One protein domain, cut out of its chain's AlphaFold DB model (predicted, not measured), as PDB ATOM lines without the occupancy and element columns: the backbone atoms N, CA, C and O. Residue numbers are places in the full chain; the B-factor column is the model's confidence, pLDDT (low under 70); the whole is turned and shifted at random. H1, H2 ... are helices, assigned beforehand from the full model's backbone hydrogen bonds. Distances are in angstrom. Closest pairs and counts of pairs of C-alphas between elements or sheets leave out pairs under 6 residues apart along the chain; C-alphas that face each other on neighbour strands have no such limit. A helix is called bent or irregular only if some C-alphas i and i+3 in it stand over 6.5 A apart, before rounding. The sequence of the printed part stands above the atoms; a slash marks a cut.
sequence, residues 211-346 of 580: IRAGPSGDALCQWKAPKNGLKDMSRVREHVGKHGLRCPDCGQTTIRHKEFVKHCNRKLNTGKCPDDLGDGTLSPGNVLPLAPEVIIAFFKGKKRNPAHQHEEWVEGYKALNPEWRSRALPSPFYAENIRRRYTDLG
ATOM      1  N   ILE A 211      43.606  31.537  26.586       71.94
ATOM      2  CA  ILE A 211      44.085  30.229  26.105       71.94
ATOM      3  C   ILE A 211      43.080  29.625  25.114       71.94
ATOM      4  O   ILE A 211      43.478  29.033  24.120       71.94
ATOM      5  N   ARG A 212      41.774  29.821  25.353       73.31
ATOM      6  CA  ARG A 212      40.718  29.449  24.401       73.31
ATOM      7  C   ARG A 212      40.606  30.434  23.238       73.31
ATOM      8  O   ARG A 212      40.200  30.054  22.157       73.31
ATOM      9  N   ALA A 213      40.939  31.704  23.441       65.25
ATOM     10  CA  ALA A 213      40.868  32.694  22.369       65.25
ATOM     11  C   ALA A 213      42.001  32.556  21.329       65.25
ATOM     12  O   ALA A 213      41.933  33.214  20.292       65.25
ATOM     13  N   GLY A 214      43.030  31.743  21.613       65.38
ATOM     14  CA  GLY A 214      44.122  31.436  20.690       65.38
ATOM     15  C   GLY A 214      43.696  30.543  19.511       65.38
ATOM     16  O   GLY A 214      42.619  29.953  19.534       65.38
ATOM     17  N   PRO A 215      44.536  30.404  18.470       47.06
ATOM     18  CA  PRO A 215      44.210  29.657  17.247       47.06
ATOM     19  C   PRO A 215      43.979  28.153  17.473       47.06
ATOM     20  O   PRO A 215      43.284  27.513  16.696       47.06
ATOM     21  N   SER A 216      44.512  27.590  18.560       55.78
ATOM     22  CA  SER A 216      44.282  26.202  19.003       55.78
ATOM     23  C   SER A 216      43.023  26.044  19.876       55.78
ATOM     24  O   SER A 216      42.815  25.000  20.497       55.78
ATOM     25  N   GLY A 217      42.247  27.122  19.996       55.78
ATOM     26  CA  GLY A 217      41.419  27.506  21.135       55.78
ATOM     27  C   GLY A 217      40.388  26.517  21.658       55.78
ATOM     28  O   GLY A 217      40.007  26.590  22.827       55.78
ATOM     29  N   ASP A 218      39.970  25.550  20.855       53.22
ATOM     30  CA  ASP A 218      38.872  24.666  21.232       53.22
ATOM     31  C   ASP A 218      39.299  23.439  22.056       53.22
ATOM     32  O   ASP A 218      38.459  22.856  22.742       53.22
ATOM     33  N   ALA A 219      40.588  23.066  22.078       53.31
ATOM     34  CA  ALA A 219      41.008  21.780  22.657       53.31
ATOM     35  C   ALA A 219      41.626  21.845  24.070       53.31
ATOM     36  O   ALA A 219      41.504  20.890  24.837       53.31
ATOM     37  N   LEU A 220      42.294  22.940  24.450       60.66
ATOM     38  CA  LEU A 220      43.192  22.921  25.624       60.66
ATOM     39  C   LEU A 220      42.570  23.449  26.922       60.66
ATOM     40  O   LEU A 220      43.091  23.204  28.013       60.66
ATOM     41  N   CYS A 221      41.459  24.183  26.834       74.25
ATOM     42  CA  CYS A 221      40.890  24.867  27.986       74.25
ATOM     43  C   CYS A 221      39.361  24.762  28.040       74.25
ATOM     44  O   CYS A 221      38.628  25.558  27.453       74.25
ATOM     45  N   GLN A 222      38.867  23.814  28.839       76.50
ATOM     46  CA  GLN A 222      37.429  23.614  29.074       76.50
ATOM     47  C   GLN A 222      36.798  24.668  29.997       76.50
ATOM     48  O   GLN A 222      35.607  24.597  30.304       76.50
ATOM     49  N   TRP A 223      37.572  25.640  30.484       76.00
ATOM     50  CA  TRP A 223      37.065  26.623  31.429       76.00
ATOM     51  C   TRP A 223      35.998  27.482  30.763       76.00
ATOM     52  O   TRP A 223      36.292  28.294  29.896       76.00
ATOM     53  N   LYS A 224      34.736  27.308  31.134       69.56
ATOM     54  CA  LYS A 224      33.660  28.204  30.713       69.56
ATOM     55  C   LYS A 224      33.621  29.369  31.689       69.56
ATOM     56  O   LYS A 224      33.690  29.161  32.903       69.56
ATOM     57  N   ALA A 225      33.517  30.587  31.164       64.00
ATOM     58  CA  ALA A 225      33.182  31.702  32.027       64.00
ATOM     59  C   ALA A 225      31.833  31.370  32.696       64.00
ATOM     60  O   ALA A 225      30.970  30.776  32.042       64.00
ATOM     61  N   PRO A 226      31.642  31.666  33.995       67.38
ATOM     62  CA  PRO A 226      30.318  31.535  34.600       67.38
ATOM     63  C   PRO A 226      29.306  32.327  33.757       67.38
ATOM     64  O   PRO A 226      29.709  33.257  33.068       67.38
ATOM     65  N   LYS A 227      28.009  31.994  33.809       64.25
ATOM     66  CA  LYS A 227      26.979  32.657  32.979       64.25
ATOM     67  C   LYS A 227      26.964  34.189  33.090       64.25
ATOM     68  O   LYS A 227      26.499  34.812  32.162       64.25
ATOM     69  N   ASN A 228      27.570  34.750  34.146       59.72
ATOM     70  CA  ASN A 228      27.730  36.186  34.404       59.72
ATOM     71  C   ASN A 228      29.162  36.704  34.111       59.72
ATOM     72  O   ASN A 228      29.600  37.687  34.720       59.72
ATOM     73  N   GLY A 229      29.879  35.956  33.264       56.25
ATOM     74  CA  GLY A 229      31.278  36.018  32.848       56.25
ATOM     75  C   GLY A 229      32.295  36.598  33.826       56.25
ATOM     76  O   GLY A 229      32.106  36.701  35.041       56.25
ATOM     77  N   LEU A 230      33.501  36.848  33.325       56.88
ATOM     78  CA  LEU A 230      34.535  37.484  34.127       56.88
ATOM     79  C   LEU A 230      34.452  38.982  33.938       56.88
ATOM     80  O   LEU A 230      34.841  39.496  32.899       56.88
ATOM     81  N   LYS A 231      34.000  39.678  34.979       62.78
ATOM     82  CA  LYS A 231      34.073  41.143  35.048       62.78
ATOM     83  C   LYS A 231      35.485  41.653  35.375       62.78
ATOM     84  O   LYS A 231      35.715  42.854  35.316       62.78
ATOM     85  N   ASP A 232      36.415  40.768  35.756       72.94
ATOM     86  CA  ASP A 232      37.751  41.146  36.230       72.94
ATOM     87  C   ASP A 232      38.863  40.206  35.722       72.94
ATOM     88  O   ASP A 232      38.782  38.975  35.832       72.94
ATOM     89  N   MET A 233      39.945  40.826  35.247       75.31
ATOM     90  CA  MET A 233      41.226  40.218  34.877       75.31
ATOM     91  C   MET A 233      41.824  39.353  35.987       75.31
ATOM     92  O   MET A 233      42.554  38.407  35.694       75.31
ATOM     93  N   SER A 234      41.503  39.619  37.255       77.31
ATOM     94  CA  SER A 234      41.954  38.804  38.392       77.31
ATOM     95  C   SER A 234      41.595  37.318  38.252       77.31
ATOM     96  O   SER A 234      42.433  36.460  38.531       77.31
ATOM     97  N   ARG A 235      40.385  36.993  37.775       77.81
ATOM     98  CA  ARG A 235      39.962  35.594  37.573       77.81
ATOM     99  C   ARG A 235      40.570  34.979  36.313       77.81
ATOM    100  O   ARG A 235      40.903  33.799  36.337       77.81
ATOM    101  N   VAL A 236      40.776  35.770  35.253       80.94
ATOM    102  CA  VAL A 236      41.518  35.324  34.058       80.94
ATOM    103  C   VAL A 236      42.939  34.932  34.461       80.94
ATOM    104  O   VAL A 236      43.396  33.840  34.148       80.94
ATOM    105  N   ARG A 237      43.607  35.789  35.238       82.50
ATOM    106  CA  ARG A 237      44.939  35.556  35.809       82.50
ATOM    107  C   ARG A 237      44.979  34.297  36.681       82.50
ATOM    108  O   ARG A 237      45.883  33.483  36.528       82.50
ATOM    109  N   GLU A 238      44.010  34.115  37.577       82.75
ATOM    110  CA  GLU A 238      43.925  32.904  38.407       82.75
ATOM    111  C   GLU A 238      43.763  31.643  37.551       82.75
ATOM    112  O   GLU A 238      44.443  30.647  37.778       82.75
ATOM    113  N   HIS A 239      42.894  31.701  36.545       83.81
ATOM    114  CA  HIS A 239      42.649  30.586  35.650       83.81
ATOM    115  C   HIS A 239      43.877  30.242  34.790       83.81
ATOM    116  O   HIS A 239      44.252  29.076  34.728       83.81
ATOM    117  N   VAL A 240      44.547  31.237  34.201       84.38
ATOM    118  CA  VAL A 240      45.818  31.050  33.478       84.38
ATOM    119  C   VAL A 240      46.883  30.454  34.404       84.38
ATOM    120  O   VAL A 240      47.599  29.545  34.003       84.38
ATOM    121  N   GLY A 241      46.936  30.888  35.670       83.56
ATOM    122  CA  GLY A 241      47.809  30.283  36.678       83.56
ATOM    123  C   GLY A 241      47.550  28.785  36.887       83.56
ATOM    124  O   GLY A 241      48.502  28.021  37.011       83.56
ATOM    125  N   LYS A 242      46.285  28.334  36.841       84.94
ATOM    126  CA  LYS A 242      45.922  26.911  37.004       84.94
ATOM    127  C   LYS A 242      46.473  25.997  35.907       84.94
ATOM    128  O   LYS A 242      46.636  24.812  36.171       84.94
ATOM    129  N   HIS A 243      46.795  26.528  34.727       82.12
ATOM    130  CA  HIS A 243      47.473  25.772  33.662       82.12
ATOM    131  C   HIS A 243      48.978  25.608  33.904       82.12
ATOM    132  O   HIS A 243      49.645  24.884  33.181       82.12
ATOM    133  N   GLY A 244      49.509  26.225  34.961       88.50
ATOM    134  CA  GLY A 244      50.916  26.156  35.315       88.50
ATOM    135  C   GLY A 244      51.764  27.144  34.520       88.50
ATOM    136  O   GLY A 244      51.722  27.216  33.294       88.50
ATOM    137  N   LEU A 245      52.566  27.914  35.246       88.00
ATOM    138  CA  LEU A 245      53.522  28.868  34.693       88.00
ATOM    139  C   LEU A 245      54.922  28.270  34.796       88.00
ATOM    140  O   LEU A 245      55.382  27.997  35.908       88.00
ATOM    141  N   ARG A 246      55.588  28.065  33.654       89.69
ATOM    142  CA  ARG A 246      56.951  27.520  33.584       89.69
ATOM    143  C   ARG A 246      57.975  28.629  33.496       89.69
ATOM    144  O   ARG A 246      57.878  29.501  32.640       89.69
ATOM    145  N   CYS A 247      58.968  28.587  34.373       90.69
ATOM    146  CA  CYS A 247      60.143  29.434  34.229       90.69
ATOM    147  C   CYS A 247      60.966  28.915  33.039       90.69
ATOM    148  O   CYS A 247      61.290  27.724  33.037       90.69
ATOM    149  N   PRO A 248      61.325  29.737  32.039       85.62
ATOM    150  CA  PRO A 248      62.093  29.244  30.894       85.62
ATOM    151  C   PRO A 248      63.517  28.834  31.284       85.62
ATOM    152  O   PRO A 248      64.142  28.061  30.572       85.62
ATOM    153  N   ASP A 249      64.027  29.343  32.407       88.19
ATOM    154  CA  ASP A 249      65.431  29.194  32.767       88.19
ATOM    155  C   ASP A 249      65.721  27.921  33.553       88.19
ATOM    156  O   ASP A 249      66.735  27.277  33.322       88.19
ATOM    157  N   CYS A 250      64.853  27.556  34.502       91.31
ATOM    158  CA  CYS A 250      64.993  26.306  35.260       91.31
ATOM    159  C   CYS A 250      63.948  25.254  34.887       91.31
ATOM    160  O   CYS A 250      63.991  24.141  35.402       91.31
ATOM    161  N   GLY A 251      62.962  25.595  34.055       90.31
ATOM    162  CA  GLY A 251      61.885  24.686  33.684       90.31
ATOM    163  C   GLY A 251      60.889  24.364  34.804       90.31
ATOM    164  O   GLY A 251      59.935  23.639  34.528       90.31
ATOM    165  N   GLN A 252      61.064  24.894  36.023       90.38
ATOM    166  CA  GLN A 252      60.133  24.676  37.131       90.38
ATOM    167  C   GLN A 252      58.771  25.294  36.815       90.38
ATOM    168  O   GLN A 252      58.675  26.405  36.282       90.38
ATOM    169  N   THR A 253      57.715  24.561  37.156       89.69
ATOM    170  CA  THR A 253      56.328  24.980  36.968       89.69
ATOM    171  C   THR A 253      55.725  25.416  38.297       89.69
ATOM    172  O   THR A 253      56.034  24.872  39.351       89.69
ATOM    173  N   THR A 254      54.869  26.434  38.263       89.50
ATOM    174  CA  THR A 254      54.124  26.899  39.440       89.50
ATOM    175  C   THR A 254      52.659  27.082  39.080       89.50
ATOM    176  O   THR A 254      52.332  27.706  38.073       89.50
ATOM    177  N   ILE A 255      51.757  26.560  39.910       85.62
ATOM    178  CA  ILE A 255      50.305  26.712  39.709       85.62
ATOM    179  C   ILE A 255      49.831  28.094  40.169       85.62
ATOM    180  O   ILE A 255      48.848  28.655  39.682       85.62
ATOM    181  N   ARG A 256      50.511  28.685  41.152       85.69
ATOM    182  CA  ARG A 256      50.123  29.992  41.673       85.69
ATOM    183  C   ARG A 256      50.988  31.066  41.048       85.69
ATOM    184  O   ARG A 256      52.181  31.153  41.310       85.69
ATOM    185  N   HIS A 257      50.343  31.997  40.353       84.69
ATOM    186  CA  HIS A 257      50.999  33.195  39.830       84.69
ATOM    187  C   HIS A 257      51.876  33.916  40.882       84.69
ATOM    188  O   HIS A 257      52.991  34.339  40.585       84.69
ATOM    189  N   LYS A 258      51.411  34.035  42.134       87.38
ATOM    190  CA  LYS A 258      52.194  34.693  43.196       87.38
ATOM    191  C   LYS A 258      53.529  33.985  43.464       87.38
ATOM    192  O   LYS A 258      54.492  34.656  43.825       87.38
ATOM    193  N   GLU A 259      53.579  32.664  43.321       90.25
ATOM    194  CA  GLU A 259      54.799  31.862  43.471       90.25
ATOM    195  C   GLU A 259      55.693  32.024  42.238       90.25
ATOM    196  O   GLU A 259      56.879  32.298  42.408       90.25
ATOM    197  N   PHE A 260      55.119  32.036  41.027       89.56
ATOM    198  CA  PHE A 260      55.845  32.351  39.788       89.56
ATOM    199  C   PHE A 260      56.557  33.709  39.846       89.56
ATOM    200  O   PHE A 260      57.756  33.817  39.608       89.56
ATOM    201  N   VAL A 261      55.848  34.777  40.225       88.81
ATOM    202  CA  VAL A 261      56.452  36.116  40.293       88.81
ATOM    203  C   VAL A 261      57.495  36.213  41.401       88.81
ATOM    204  O   VAL A 261      58.499  36.905  41.226       88.81
ATOM    205  N   LYS A 262      57.312  35.515  42.528       91.81
ATOM    206  CA  LYS A 262      58.359  35.407  43.557       91.81
ATOM    207  C   LYS A 262      59.594  34.688  43.015       91.81
ATOM    208  O   LYS A 262      60.698  35.175  43.248       91.81
ATOM    209  N   HIS A 263      59.407  33.595  42.278       91.44
ATOM    210  CA  HIS A 263      60.478  32.848  41.626       91.44
ATOM    211  C   HIS A 263      61.260  33.733  40.650       91.44
ATOM    212  O   HIS A 263      62.465  33.921  40.823       91.44
ATOM    213  N   CYS A 264      60.575  34.372  39.696       89.31
ATOM    214  CA  CYS A 264      61.226  35.230  38.709       89.31
ATOM    215  C   CYS A 264      61.898  36.454  39.339       89.31
ATOM    216  O   CYS A 264      63.013  36.797  38.961       89.31
ATOM    217  N   ASN A 265      61.269  37.112  40.320       90.62
ATOM    218  CA  ASN A 265      61.906  38.243  41.003       90.62
ATOM    219  C   ASN A 265      63.135  37.795  41.810       90.62
ATOM    220  O   ASN A 265      64.111  38.537  41.873       90.62
ATOM    221  N   ARG A 266      63.110  36.601  42.423       91.50
ATOM    222  CA  ARG A 266      64.289  36.063  43.112       91.50
ATOM    223  C   ARG A 266      65.413  35.825  42.108       91.50
ATOM    224  O   ARG A 266      66.488  36.362  42.330       91.50
ATOM    225  N   LYS A 267      65.130  35.161  40.983       91.19
ATOM    226  CA  LYS A 267      66.087  34.964  39.885       91.19
ATOM    227  C   LYS A 267      66.673  36.286  39.381       91.19
ATOM    228  O   LYS A 267      67.884  36.385  39.244       91.19
ATOM    229  N   LEU A 268      65.845  37.304  39.135       87.56
ATOM    230  CA  LEU A 268      66.317  38.623  38.689       87.56
ATOM    231  C   LEU A 268      67.285  39.267  39.691       87.56
ATOM    232  O   LEU A 268      68.219  39.946  39.283       87.56
ATOM    233  N   ASN A 269      67.075  39.046  40.990       91.25
ATOM    234  CA  ASN A 269      67.912  39.627  42.037       91.25
ATOM    235  C   ASN A 269      69.181  38.809  42.325       91.25
ATOM    236  O   ASN A 269      70.200  39.388  42.686       91.25
ATOM    237  N   THR A 270      69.127  37.479  42.220       93.94
ATOM    238  CA  THR A 270      70.241  36.581  42.581       93.94
ATOM    239  C   THR A 270      71.027  36.068  41.375       93.94
ATOM    240  O   THR A 270      72.079  35.458  41.550       93.94
ATOM    241  N   GLY A 271      70.505  36.240  40.158       94.50
ATOM    242  CA  GLY A 271      71.016  35.614  38.938       94.50
ATOM    243  C   GLY A 271      70.750  34.105  38.840       94.50
ATOM    244  O   GLY A 271      71.084  33.501  37.825       94.50
ATOM    245  N   LYS A 272      70.144  33.481  39.860       94.38
ATOM    246  CA  LYS A 272      69.913  32.028  39.933       94.38
ATOM    247  C   LYS A 272      68.470  31.708  40.314       94.38
ATOM    248  O   LYS A 272      67.904  32.337  41.209       94.38
ATOM    249  N   CYS A 273      67.881  30.722  39.646       92.56
ATOM    250  CA  CYS A 273      66.578  30.181  40.023       92.56
ATOM    251  C   CYS A 273      66.692  29.511  41.404       92.56
ATOM    252  O   CYS A 273      67.664  28.796  41.620       92.56
ATOM    253  N   PRO A 274      65.772  29.756  42.355       89.62
ATOM    254  CA  PRO A 274      65.771  29.009  43.608       89.62
ATOM    255  C   PRO A 274      65.513  27.528  43.341       89.62
ATOM    256  O   PRO A 274      64.563  27.203  42.629       89.62
ATOM    257  N   ASP A 275      66.312  26.664  43.956       84.19
ATOM    258  CA  ASP A 275      66.131  25.214  43.868       84.19
ATOM    259  C   ASP A 275      64.822  24.788  44.569       84.19
ATOM    260  O   ASP A 275      64.098  23.927  44.077       84.19
ATOM    261  N   ASP A 276      64.428  25.513  45.624       73.44
ATOM    262  CA  ASP A 276      63.333  25.145  46.533       73.44
ATOM    263  C   ASP A 276      61.985  25.813  46.186       73.44
ATOM    264  O   ASP A 276      61.330  26.448  47.028       73.44
ATOM    265  N   LEU A 277      61.519  25.701  44.942       71.06
ATOM    266  CA  LEU A 277      60.073  25.794  44.725       71.06
ATOM    267  C   LEU A 277      59.479  24.466  45.185       71.06
ATOM    268  O   LEU A 277      59.406  23.537  44.394       71.06
ATOM    269  N   GLY A 278      59.154  24.388  46.483       61.97
ATOM    270  CA  GLY A 278      58.754  23.154  47.165       61.97
ATOM    271  C   GLY A 278      57.849  22.267  46.313       61.97
ATOM    272  O   GLY A 278      56.981  22.802  45.625       61.97
ATOM    273  N   ASP A 279      58.092  20.955  46.396       57.25
ATOM    274  CA  ASP A 279      57.699  19.830  45.525       57.25
ATOM    275  C   ASP A 279      56.199  19.648  45.207       57.25
ATOM    276  O   ASP A 279      55.710  18.538  45.017       57.25
ATOM    277  N   GLY A 280      55.430  20.723  45.076       55.50
ATOM    278  CA  GLY A 280      54.146  20.748  44.393       55.50
ATOM    279  C   GLY A 280      54.329  20.564  42.888       55.50
ATOM    280  O   GLY A 280      53.832  21.373  42.106       55.50
ATOM    281  N   THR A 281      55.041  19.508  42.487       52.72
ATOM    282  CA  THR A 281      55.211  18.986  41.129       52.72
ATOM    283  C   THR A 281      53.905  18.364  40.649       52.72
ATOM    284  O   THR A 281      53.818  17.211  40.240       52.72
ATOM    285  N   LEU A 282      52.837  19.152  40.659       58.31
ATOM    286  CA  LEU A 282      51.749  18.886  39.743       58.31
ATOM    287  C   LEU A 282      52.276  19.291  38.376       58.31
ATOM    288  O   LEU A 282      52.297  20.481  38.079       58.31
ATOM    289  N   SER A 283      52.743  18.310  37.594       62.19
ATOM    290  CA  SER A 283      52.997  18.454  36.160       62.19
ATOM    291  C   SER A 283      51.719  18.997  35.532       62.19
ATOM    292  O   SER A 283      50.758  18.240  35.362       62.19
ATOM    293  N   PRO A 284      51.637  20.308  35.259       65.62
ATOM    294  CA  PRO A 284      50.428  20.876  34.703       65.62
ATOM    295  C   PRO A 284      50.263  20.237  33.330       65.62
ATOM    296  O   PRO A 284      51.199  20.266  32.535       65.62
ATOM    297  N   GLY A 285      49.108  19.629  33.053       61.66
ATOM    298  CA  GLY A 285      48.899  18.913  31.790       61.66
ATOM    299  C   GLY A 285      49.145  19.784  30.552       61.66
ATOM    300  O   GLY A 285      49.521  19.260  29.514       61.66
ATOM    301  N   ASN A 286      49.009  21.110  30.689       67.62
ATOM    302  CA  ASN A 286      49.160  22.091  29.617       67.62
ATOM    303  C   ASN A 286      50.024  23.276  30.066       67.62
ATOM    304  O   ASN A 286      49.529  24.380  30.288       67.62
ATOM    305  N   VAL A 287      51.325  23.046  30.218       71.62
ATOM    306  CA  VAL A 287      52.268  24.105  30.582       71.62
ATOM    307  C   VAL A 287      52.340  25.169  29.487       71.62
ATOM    308  O   VAL A 287      52.695  24.864  28.351       71.62
ATOM    309  N   LEU A 288      52.075  26.428  29.836       68.12
ATOM    310  CA  LEU A 288      52.157  27.537  28.886       68.12
ATOM    311  C   LEU A 288      53.631  27.932  28.639       68.12
ATOM    312  O   LEU A 288      54.314  28.336  29.589       68.12
ATOM    313  N   PRO A 289      54.144  27.846  27.396       63.19
ATOM    314  CA  PRO A 289      55.522  28.194  27.062       63.19
ATOM    315  C   PRO A 289      55.636  29.701  26.807       63.19
ATOM    316  O   PRO A 289      55.651  30.155  25.668       63.19
ATOM    317  N   LEU A 290      55.674  30.502  27.869       66.06
ATOM    318  CA  LEU A 290      55.680  31.961  27.739       66.06
ATOM    319  C   LEU A 290      56.985  32.558  28.245       66.06
ATOM    320  O   LEU A 290      57.564  32.091  29.226       66.06
ATOM    321  N   ALA A 291      57.395  33.660  27.620       72.44
ATOM    322  CA  ALA A 291      58.501  34.462  28.114       72.44
ATOM    323  C   ALA A 291      58.161  35.043  29.512       72.44
ATOM    324  O   ALA A 291      57.068  35.585  29.723       72.44
ATOM    325  N   PRO A 292      59.058  34.945  30.501       67.44
ATOM    326  CA  PRO A 292      58.783  35.323  31.880       67.44
ATOM    327  C   PRO A 292      58.589  36.828  32.028       67.44
ATOM    328  O   PRO A 292      57.752  37.235  32.823       67.44
ATOM    329  N   GLU A 293      59.262  37.670  31.243       72.69
ATOM    330  CA  GLU A 293      59.081  39.134  31.254       72.69
ATOM    331  C   GLU A 293      57.634  39.505  30.933       72.69
ATOM    332  O   GLU A 293      57.037  40.412  31.516       72.69
ATOM    333  N   VAL A 294      57.074  38.743  30.007       71.06
ATOM    334  CA  VAL A 294      55.769  38.923  29.405       71.06
ATOM    335  C   VAL A 294      54.671  38.426  30.356       71.06
ATOM    336  O   VAL A 294      53.705  39.147  30.616       71.06
ATOM    337  N   ILE A 295      54.891  37.278  31.007       73.56
ATOM    338  CA  ILE A 295      54.072  36.816  32.139       73.56
ATOM    339  C   ILE A 295      54.108  37.836  33.285       73.56
ATOM    340  O   ILE A 295      53.079  38.243  33.826       73.56
ATOM    341  N   ILE A 296      55.303  38.269  33.674       75.94
ATOM    342  CA  ILE A 296      55.505  39.200  34.779       75.94
ATOM    343  C   ILE A 296      54.771  40.514  34.508       75.94
ATOM    344  O   ILE A 296      54.128  41.025  35.420       75.94
ATOM    345  N   ALA A 297      54.825  41.050  33.287       76.12
ATOM    346  CA  ALA A 297      54.070  42.239  32.901       76.12
ATOM    347  C   ALA A 297      52.555  42.008  33.015       76.12
ATOM    348  O   ALA A 297      51.874  42.786  33.690       76.12
ATOM    349  N   PHE A 298      52.058  40.895  32.462       79.19
ATOM    350  CA  PHE A 298      50.643  40.524  32.517       79.19
ATOM    351  C   PHE A 298      50.108  40.468  33.949       79.19
ATOM    352  O   PHE A 298      48.991  40.920  34.217       79.19
ATOM    353  N   PHE A 299      50.899  39.952  34.890       77.50
ATOM    354  CA  PHE A 299      50.455  39.796  36.266       77.50
ATOM    355  C   PHE A 299      50.889  40.908  37.245       77.50
ATOM    356  O   PHE A 299      50.293  41.031  38.320       77.50
ATOM    357  N   LYS A 300      51.875  41.750  36.903       75.19
ATOM    358  CA  LYS A 300      52.269  42.934  37.700       75.19
ATOM    359  C   LYS A 300      51.294  44.107  37.562       75.19
ATOM    360  O   LYS A 300      51.504  45.122  38.234       75.19
ATOM    361  N   GLY A 301      50.246  43.990  36.739       67.62
ATOM    362  CA  GLY A 301      49.200  45.002  36.586       67.62
ATOM    363  C   GLY A 301      48.676  45.471  37.946       67.62
ATOM    364  O   GLY A 301      47.943  44.753  38.630       67.62
ATOM    365  N   LYS A 302      49.097  46.674  38.366       58.09
ATOM    366  CA  LYS A 302      48.545  47.375  39.537       58.09
ATOM    367  C   LYS A 302      47.043  47.559  39.310       58.09
ATOM    368  O   LYS A 302      46.619  47.579  38.164       58.09
ATOM    369  N   LYS A 303      46.252  47.764  40.373       53.62
ATOM    370  CA  LYS A 303      44.854  48.223  40.260       53.62
ATOM    371  C   LYS A 303      44.817  49.503  39.409       53.62
ATOM    372  O   LYS A 303      45.052  50.593  39.929       53.62
ATOM    373  N   ARG A 304      44.639  49.362  38.099       59.81
ATOM    374  CA  ARG A 304      44.573  50.452  37.130       59.81
ATOM    375  C   ARG A 304      43.111  50.736  36.821       59.81
ATOM    376  O   ARG A 304      42.229  49.928  37.103       59.81
ATOM    377  N   ASN A 305      42.876  51.942  36.321       66.00
ATOM    378  CA  ASN A 305      41.560  52.429  35.937       66.00
ATOM    379  C   ASN A 305      40.868  51.385  35.026       66.00
ATOM    380  O   ASN A 305      41.516  50.922  34.085       66.00
ATOM    381  N   PRO A 306      39.594  51.020  35.283       61.91
ATOM    382  CA  PRO A 306      38.810  50.101  34.452       61.91
ATOM    383  C   PRO A 306      38.899  50.369  32.943       61.91
ATOM    384  O   PRO A 306      38.860  49.425  32.160       61.91
ATOM    385  N   ALA A 307      39.103  51.628  32.540       64.88
ATOM    386  CA  ALA A 307      39.301  52.022  31.145       64.88
ATOM    387  C   ALA A 307      40.523  51.365  30.460       64.88
ATOM    388  O   ALA A 307      40.513  51.189  29.249       64.88
ATOM    389  N   HIS A 308      41.552  50.956  31.214       70.62
ATOM    390  CA  HIS A 308      42.765  50.310  30.681       70.62
ATOM    391  C   HIS A 308      42.746  48.776  30.785       70.62
ATOM    392  O   HIS A 308      43.705  48.124  30.382       70.62
ATOM    393  N   GLN A 309      41.673  48.166  31.307       67.31
ATOM    394  CA  GLN A 309      41.579  46.699  31.399       67.31
ATOM    395  C   GLN A 309      41.641  46.027  30.023       67.31
ATOM    396  O   GLN A 309      42.168  44.925  29.898       67.31
ATOM    397  N   HIS A 310      41.137  46.710  28.993       69.12
ATOM    398  CA  HIS A 310      41.224  46.256  27.614       69.12
ATOM    399  C   HIS A 310      42.684  46.119  27.155       69.12
ATOM    400  O   HIS A 310      43.058  45.047  26.686       69.12
ATOM    401  N   GLU A 311      43.509  47.152  27.352       73.50
ATOM    402  CA  GLU A 311      44.937  47.140  27.009       73.50
ATOM    403  C   GLU A 311      45.682  46.039  27.775       73.50
ATOM    404  O   GLU A 311      46.460  45.302  27.178       73.50
ATOM    405  N   GLU A 312      45.380  45.842  29.065       68.50
ATOM    406  CA  GLU A 312      45.962  44.748  29.860       68.50
ATOM    407  C   GLU A 312      45.568  43.360  29.337       68.50
ATOM    408  O   GLU A 312      46.365  42.422  29.411       68.50
ATOM    409  N   TRP A 313      44.352  43.208  28.807       69.75
ATOM    410  CA  TRP A 313      43.939  41.969  28.153       69.75
ATOM    411  C   TRP A 313      44.638  41.802  26.803       69.75
ATOM    412  O   TRP A 313      45.108  40.701  26.539       69.75
ATOM    413  N   VAL A 314      44.774  42.860  25.979       72.06
ATOM    414  CA  VAL A 314      45.573  42.810  24.729       72.06
ATOM    415  C   VAL A 314      46.981  42.323  25.062       72.06
ATOM    416  O   VAL A 314      47.488  41.397  24.432       72.06
ATOM    417  N   GLU A 315      47.616  42.958  26.046       69.81
ATOM    418  CA  GLU A 315      48.975  42.644  26.469       69.81
ATOM    419  C   GLU A 315      49.058  41.223  27.009       69.81
ATOM    420  O   GLU A 315      49.968  40.501  26.628       69.81
ATOM    421  N   GLY A 316      48.086  40.793  27.815       72.06
ATOM    422  CA  GLY A 316      47.973  39.424  28.312       72.06
ATOM    423  C   GLY A 316      47.777  38.373  27.231       72.06
ATOM    424  O   GLY A 316      48.375  37.304  27.281       72.06
ATOM    425  N   TYR A 317      46.971  38.676  26.224       71.56
ATOM    426  CA  TYR A 317      46.739  37.791  25.095       71.56
ATOM    427  C   TYR A 317      47.979  37.692  24.205       71.56
ATOM    428  O   TYR A 317      48.430  36.587  23.913       71.56
ATOM    429  N   LYS A 318      48.584  38.832  23.842       73.75
ATOM    430  CA  LYS A 318      49.872  38.887  23.123       73.75
ATOM    431  C   LYS A 318      50.997  38.253  23.932       73.75
ATOM    432  O   LYS A 318      51.982  37.786  23.370       73.75
ATOM    433  N   ALA A 319      50.867  38.285  25.254       68.31
ATOM    434  CA  ALA A 319      51.789  37.652  26.166       68.31
ATOM    435  C   ALA A 319      51.697  36.133  26.117       68.31
ATOM    436  O   ALA A 319      52.721  35.459  26.173       68.31
ATOM    437  N   LEU A 320      50.468  35.636  26.007       66.94
ATOM    438  CA  LEU A 320      50.130  34.223  25.925       66.94
ATOM    439  C   LEU A 320      50.364  33.629  24.525       66.94
ATOM    440  O   LEU A 320      50.526  32.423  24.413       66.94
ATOM    441  N   ASN A 321      50.403  34.476  23.492       66.75
ATOM    442  CA  ASN A 321      50.486  34.100  22.078       66.75
ATOM    443  C   ASN A 321      51.521  35.000  21.359       66.75
ATOM    444  O   ASN A 321      51.144  35.959  20.673       66.75
ATOM    445  N   PRO A 322      52.835  34.805  21.577       62.97
ATOM    446  CA  PRO A 322      53.880  35.695  21.058       62.97
ATOM    447  C   PRO A 322      53.905  35.802  19.522       62.97
ATOM    448  O   PRO A 322      54.232  36.869  18.992       62.97
ATOM    449  N   GLU A 323      53.494  34.754  18.811       62.31
ATOM    450  CA  GLU A 323      53.349  34.698  17.350       62.31
ATOM    451  C   GLU A 323      52.312  35.689  16.791       62.31
ATOM    452  O   GLU A 323      52.327  36.003  15.602       62.31
ATOM    453  N   TRP A 324      51.452  36.252  17.645       67.06
ATOM    454  CA  TRP A 324      50.471  37.271  17.263       67.06
ATOM    455  C   TRP A 324      51.000  38.704  17.279       67.06
ATOM    456  O   TRP A 324      50.292  39.612  16.842       67.06
ATOM    457  N   ARG A 325      52.229  38.964  17.748       59.66
ATOM    458  CA  ARG A 325      52.773  40.338  17.755       59.66
ATOM    459  C   ARG A 325      52.855  40.967  16.359       59.66
ATOM    460  O   ARG A 325      52.857  42.191  16.274       59.66
ATOM    461  N   SER A 326      52.896  40.152  15.305       56.41
ATOM    462  CA  SER A 326      52.979  40.573  13.901       56.41
ATOM    463  C   SER A 326      51.645  40.548  13.136       56.41
ATOM    464  O   SER A 326      51.633  40.928  11.968       56.41
ATOM    465  N   ARG A 327      50.525  40.124  13.747       56.72
ATOM    466  CA  ARG A 327      49.209  40.012  13.081       56.72
ATOM    467  C   ARG A 327      48.207  41.062  13.590       56.72
ATOM    468  O   ARG A 327      48.344  41.577  14.700       56.72
ATOM    469  N   ALA A 328      47.205  41.388  12.763       54.84
ATOM    470  CA  ALA A 328      46.070  42.242  13.139       54.84
ATOM    471  C   ALA A 328      45.267  41.626  14.309       54.84
ATOM    472  O   ALA A 328      45.482  40.468  14.645       54.84
ATOM    473  N   LEU A 329      44.412  42.431  14.958       53.22
ATOM    474  CA  LEU A 329      43.764  42.201  16.266       53.22
ATOM    475  C   LEU A 329      43.374  40.735  16.587       53.22
ATOM    476  O   LEU A 329      42.938  40.022  15.687       53.22
ATOM    477  N   PRO A 330      43.454  40.312  17.873       52.91
ATOM    478  CA  PRO A 330      43.020  38.986  18.332       52.91
ATOM    479  C   PRO A 330      41.614  38.651  17.831       52.91
ATOM    480  O   PRO A 330      40.849  39.578  17.587       52.91
ATOM    481  N   SER A 331      41.322  37.350  17.704       59.16
ATOM    482  CA  SER A 331      40.130  36.714  17.106       59.16
ATOM    483  C   SER A 331      38.837  37.555  17.007       59.16
ATOM    484  O   SER A 331      38.566  38.389  17.863       59.16
ATOM    485  N   PRO A 332      37.936  37.302  16.039       55.72
ATOM    486  CA  PRO A 332      36.663  38.034  15.917       55.72
ATOM    487  C   PRO A 332      35.872  38.175  17.237       55.72
ATOM    488  O   PRO A 332      35.305  39.230  17.522       55.72
ATOM    489  N   PHE A 333      35.929  37.155  18.101       53.50
ATOM    490  CA  PHE A 333      35.353  37.163  19.452       53.50
ATOM    491  C   PHE A 333      35.956  38.224  20.380       53.50
ATOM    492  O   PHE A 333      35.279  38.781  21.244       53.50
ATOM    493  N   TYR A 334      37.237  38.528  20.218       63.31
ATOM    494  CA  TYR A 334      37.901  39.587  20.947       63.31
ATOM    495  C   TYR A 334      37.469  40.976  20.488       63.31
ATOM    496  O   TYR A 334      37.084  41.780  21.336       63.31
ATOM    497  N   ALA A 335      37.495  41.253  19.180       62.59
ATOM    498  CA  ALA A 335      37.016  42.525  18.631       62.59
ATOM    499  C   ALA A 335      35.592  42.837  19.125       62.59
ATOM    500  O   ALA A 335      35.294  43.954  19.557       62.59
ATOM    501  N   GLU A 336      34.756  41.802  19.172       63.50
ATOM    502  CA  GLU A 336      33.402  41.846  19.706       63.50
ATOM    503  C   GLU A 336      33.344  42.167  21.211       63.50
ATOM    504  O   GLU A 336      32.631  43.083  21.627       63.50
ATOM    505  N   ASN A 337      34.137  41.476  22.036       61.69
ATOM    506  CA  ASN A 337      34.201  41.715  23.484       61.69
ATOM    507  C   ASN A 337      34.679  43.136  23.829       61.69
ATOM    508  O   ASN A 337      34.174  43.758  24.768       61.69
ATOM    509  N   ILE A 338      35.630  43.679  23.061       61.94
ATOM    510  CA  ILE A 338      36.091  45.066  23.215       61.94
ATOM    511  C   ILE A 338      34.953  46.031  22.902       61.94
ATOM    512  O   ILE A 338      34.652  46.920  23.699       61.94
ATOM    513  N   ARG A 339      34.308  45.844  21.748       67.69
ATOM    514  CA  ARG A 339      33.228  46.706  21.267       67.69
ATOM    515  C   ARG A 339      32.078  46.774  22.271       67.69
ATOM    516  O   ARG A 339      31.609  47.868  22.593       67.69
ATOM    517  N   ARG A 340      31.675  45.628  22.828       64.88
ATOM    518  CA  ARG A 340      30.673  45.552  23.906       64.88
ATOM    519  C   ARG A 340      31.100  46.356  25.133       64.88
ATOM    520  O   ARG A 340      30.326  47.162  25.631       64.88
ATOM    521  N   ARG A 341      32.362  46.255  25.564       60.84
ATOM    522  CA  ARG A 341      32.833  46.977  26.754       60.84
ATOM    523  C   ARG A 341      32.916  48.493  26.572       60.84
ATOM    524  O   ARG A 341      32.623  49.232  27.508       60.84
ATOM    525  N   TYR A 342      33.310  48.961  25.389       66.75
ATOM    526  CA  TYR A 342      33.247  50.390  25.062       66.75
ATOM    527  C   TYR A 342      31.801  50.903  25.112       66.75
ATOM    528  O   TYR A 342      31.565  52.001  25.616       66.75
ATOM    529  N   THR A 343      30.851  50.066  24.683       72.94
ATOM    530  CA  THR A 343      29.410  50.344  24.762       72.94
ATOM    531  C   THR A 343      28.937  50.427  26.221       72.94
ATOM    532  O   THR A 343      28.331  51.429  26.592       72.94
ATOM    533  N   ASP A 344      29.300  49.465  27.082       65.69
ATOM    534  CA  ASP A 344      28.963  49.483  28.522       65.69
ATOM    535  C   ASP A 344      29.495  50.723  29.254       65.69
ATOM    536  O   ASP A 344      28.877  51.227  30.191       65.69
ATOM    537  N   LEU A 345      30.690  51.184  28.873       69.00
ATOM    538  CA  LEU A 345      31.346  52.334  29.494       69.00
ATOM    539  C   LEU A 345      30.832  53.675  28.948       69.00
ATOM    540  O   LEU A 345      31.315  54.721  29.386       69.00
ATOM    541  N   GLY A 346      29.889  53.662  27.999       77.00
ATOM    542  CA  GLY A 346      29.379  54.868  27.348       77.00
ATOM    543  C   GLY A 346      30.458  55.641  26.584       77.00
ATOM    544  O   GLY A 346      30.348  56.857  26.424       77.00
TER     545      GLY A 346
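Overview. This is residues 211 to 346 of the 580 residues of an uncharacterized protein of Pseudocercospora eumusae (UniProt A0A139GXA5). A short helical hairpin, H3 and H4, forms the middle of an elongated, all-helix domain, with H1 beside it, H2 at one end of the long axis and H6 at the other. Long loops, residues 243 to 256 and 271 to 291, lie round the H2 end, and residues 226 to 231 stick out from the body. The printed part has 136 residues with six named helices, H1 to H6 in chain order, and no named strand; 66 residues, under half, are in named elements. The whole is compact, with a radius of gyration of the C-alphas of 15.7 A and spans of 49 by 32 by 31 A.

Along the chain. After residues 211 to 232, which hold no named element, H1 runs from residue 233, C-alpha at (41.226, 40.218, 34.877), to 242 and is 14.3 A long. H2, residues 257 to 270, is 19.7 A long, and its last C-alpha is at (70.241, 36.581, 42.581). H3, residues 292 to 300, measures 11.6 A. H4, residues 306 to 320, is 21.3 A long, and H5 is residues 322 to 326. Both are irregular: C-alphas 307 and 310 in H4 are 7.0 A apart, and in H5, only just irregular, C-alphas 323 and 326 are 6.8 A apart. H6, residues 332 to 344, is 18.7 A long and ends with C-alpha 344 at (28.963, 49.483, 28.522).

Arrangement. H1 and H2 only just touch, with 3 pairs of C-alphas within 8 A, through residue 257 alone of H2; the closest C-alphas, of Gly 241 and His 257, are 5.3 A apart, and the lines are about perpendicular at 79 degrees. H1 and H4 are close but not clearly touching, Met 233 to Gln 309 at 7.4 A between closest C-alphas. H2 touches H3 at a steep tilt of 55 degrees, opposite ways, with the C-alphas of Val 261 and Ile 296 closest at 6.4 A. H3 and H4 form a helical hairpin and touch at a shallow tilt of 21 degrees, opposite ways; their closest C-alphas, of Phe 298 and Gly 316, are 5.1 A apart. H5 is close to H4 but not clearly touching, with the C-alphas of Lys 318 and Trp 324 closest at 6.1 A. H6 is also close to H4 but not clearly touching, with the C-alphas of His 310 and Ile 338 closest at 6.9 A. H5 and H6 are apart. Every O i to N i+4 pair is within hydrogen-bond range in H1, H2, H3 and H6, against 9 of 11 in H4 and 0 of 1 in H5, where 1 of 2 O i to N i+3 pairs is.

Size, cuts and confidence. The C-alphas farthest apart, of Asp 275 and Gly 346, are 50.0 A apart. The printed part has no cut; the links H1 to H2 and H2 to H3 are long, and the other three are tight. The mean pLDDT of the printed part is 72.3; 67 residues are under 70, among them 278 to 286 and 319 to 342.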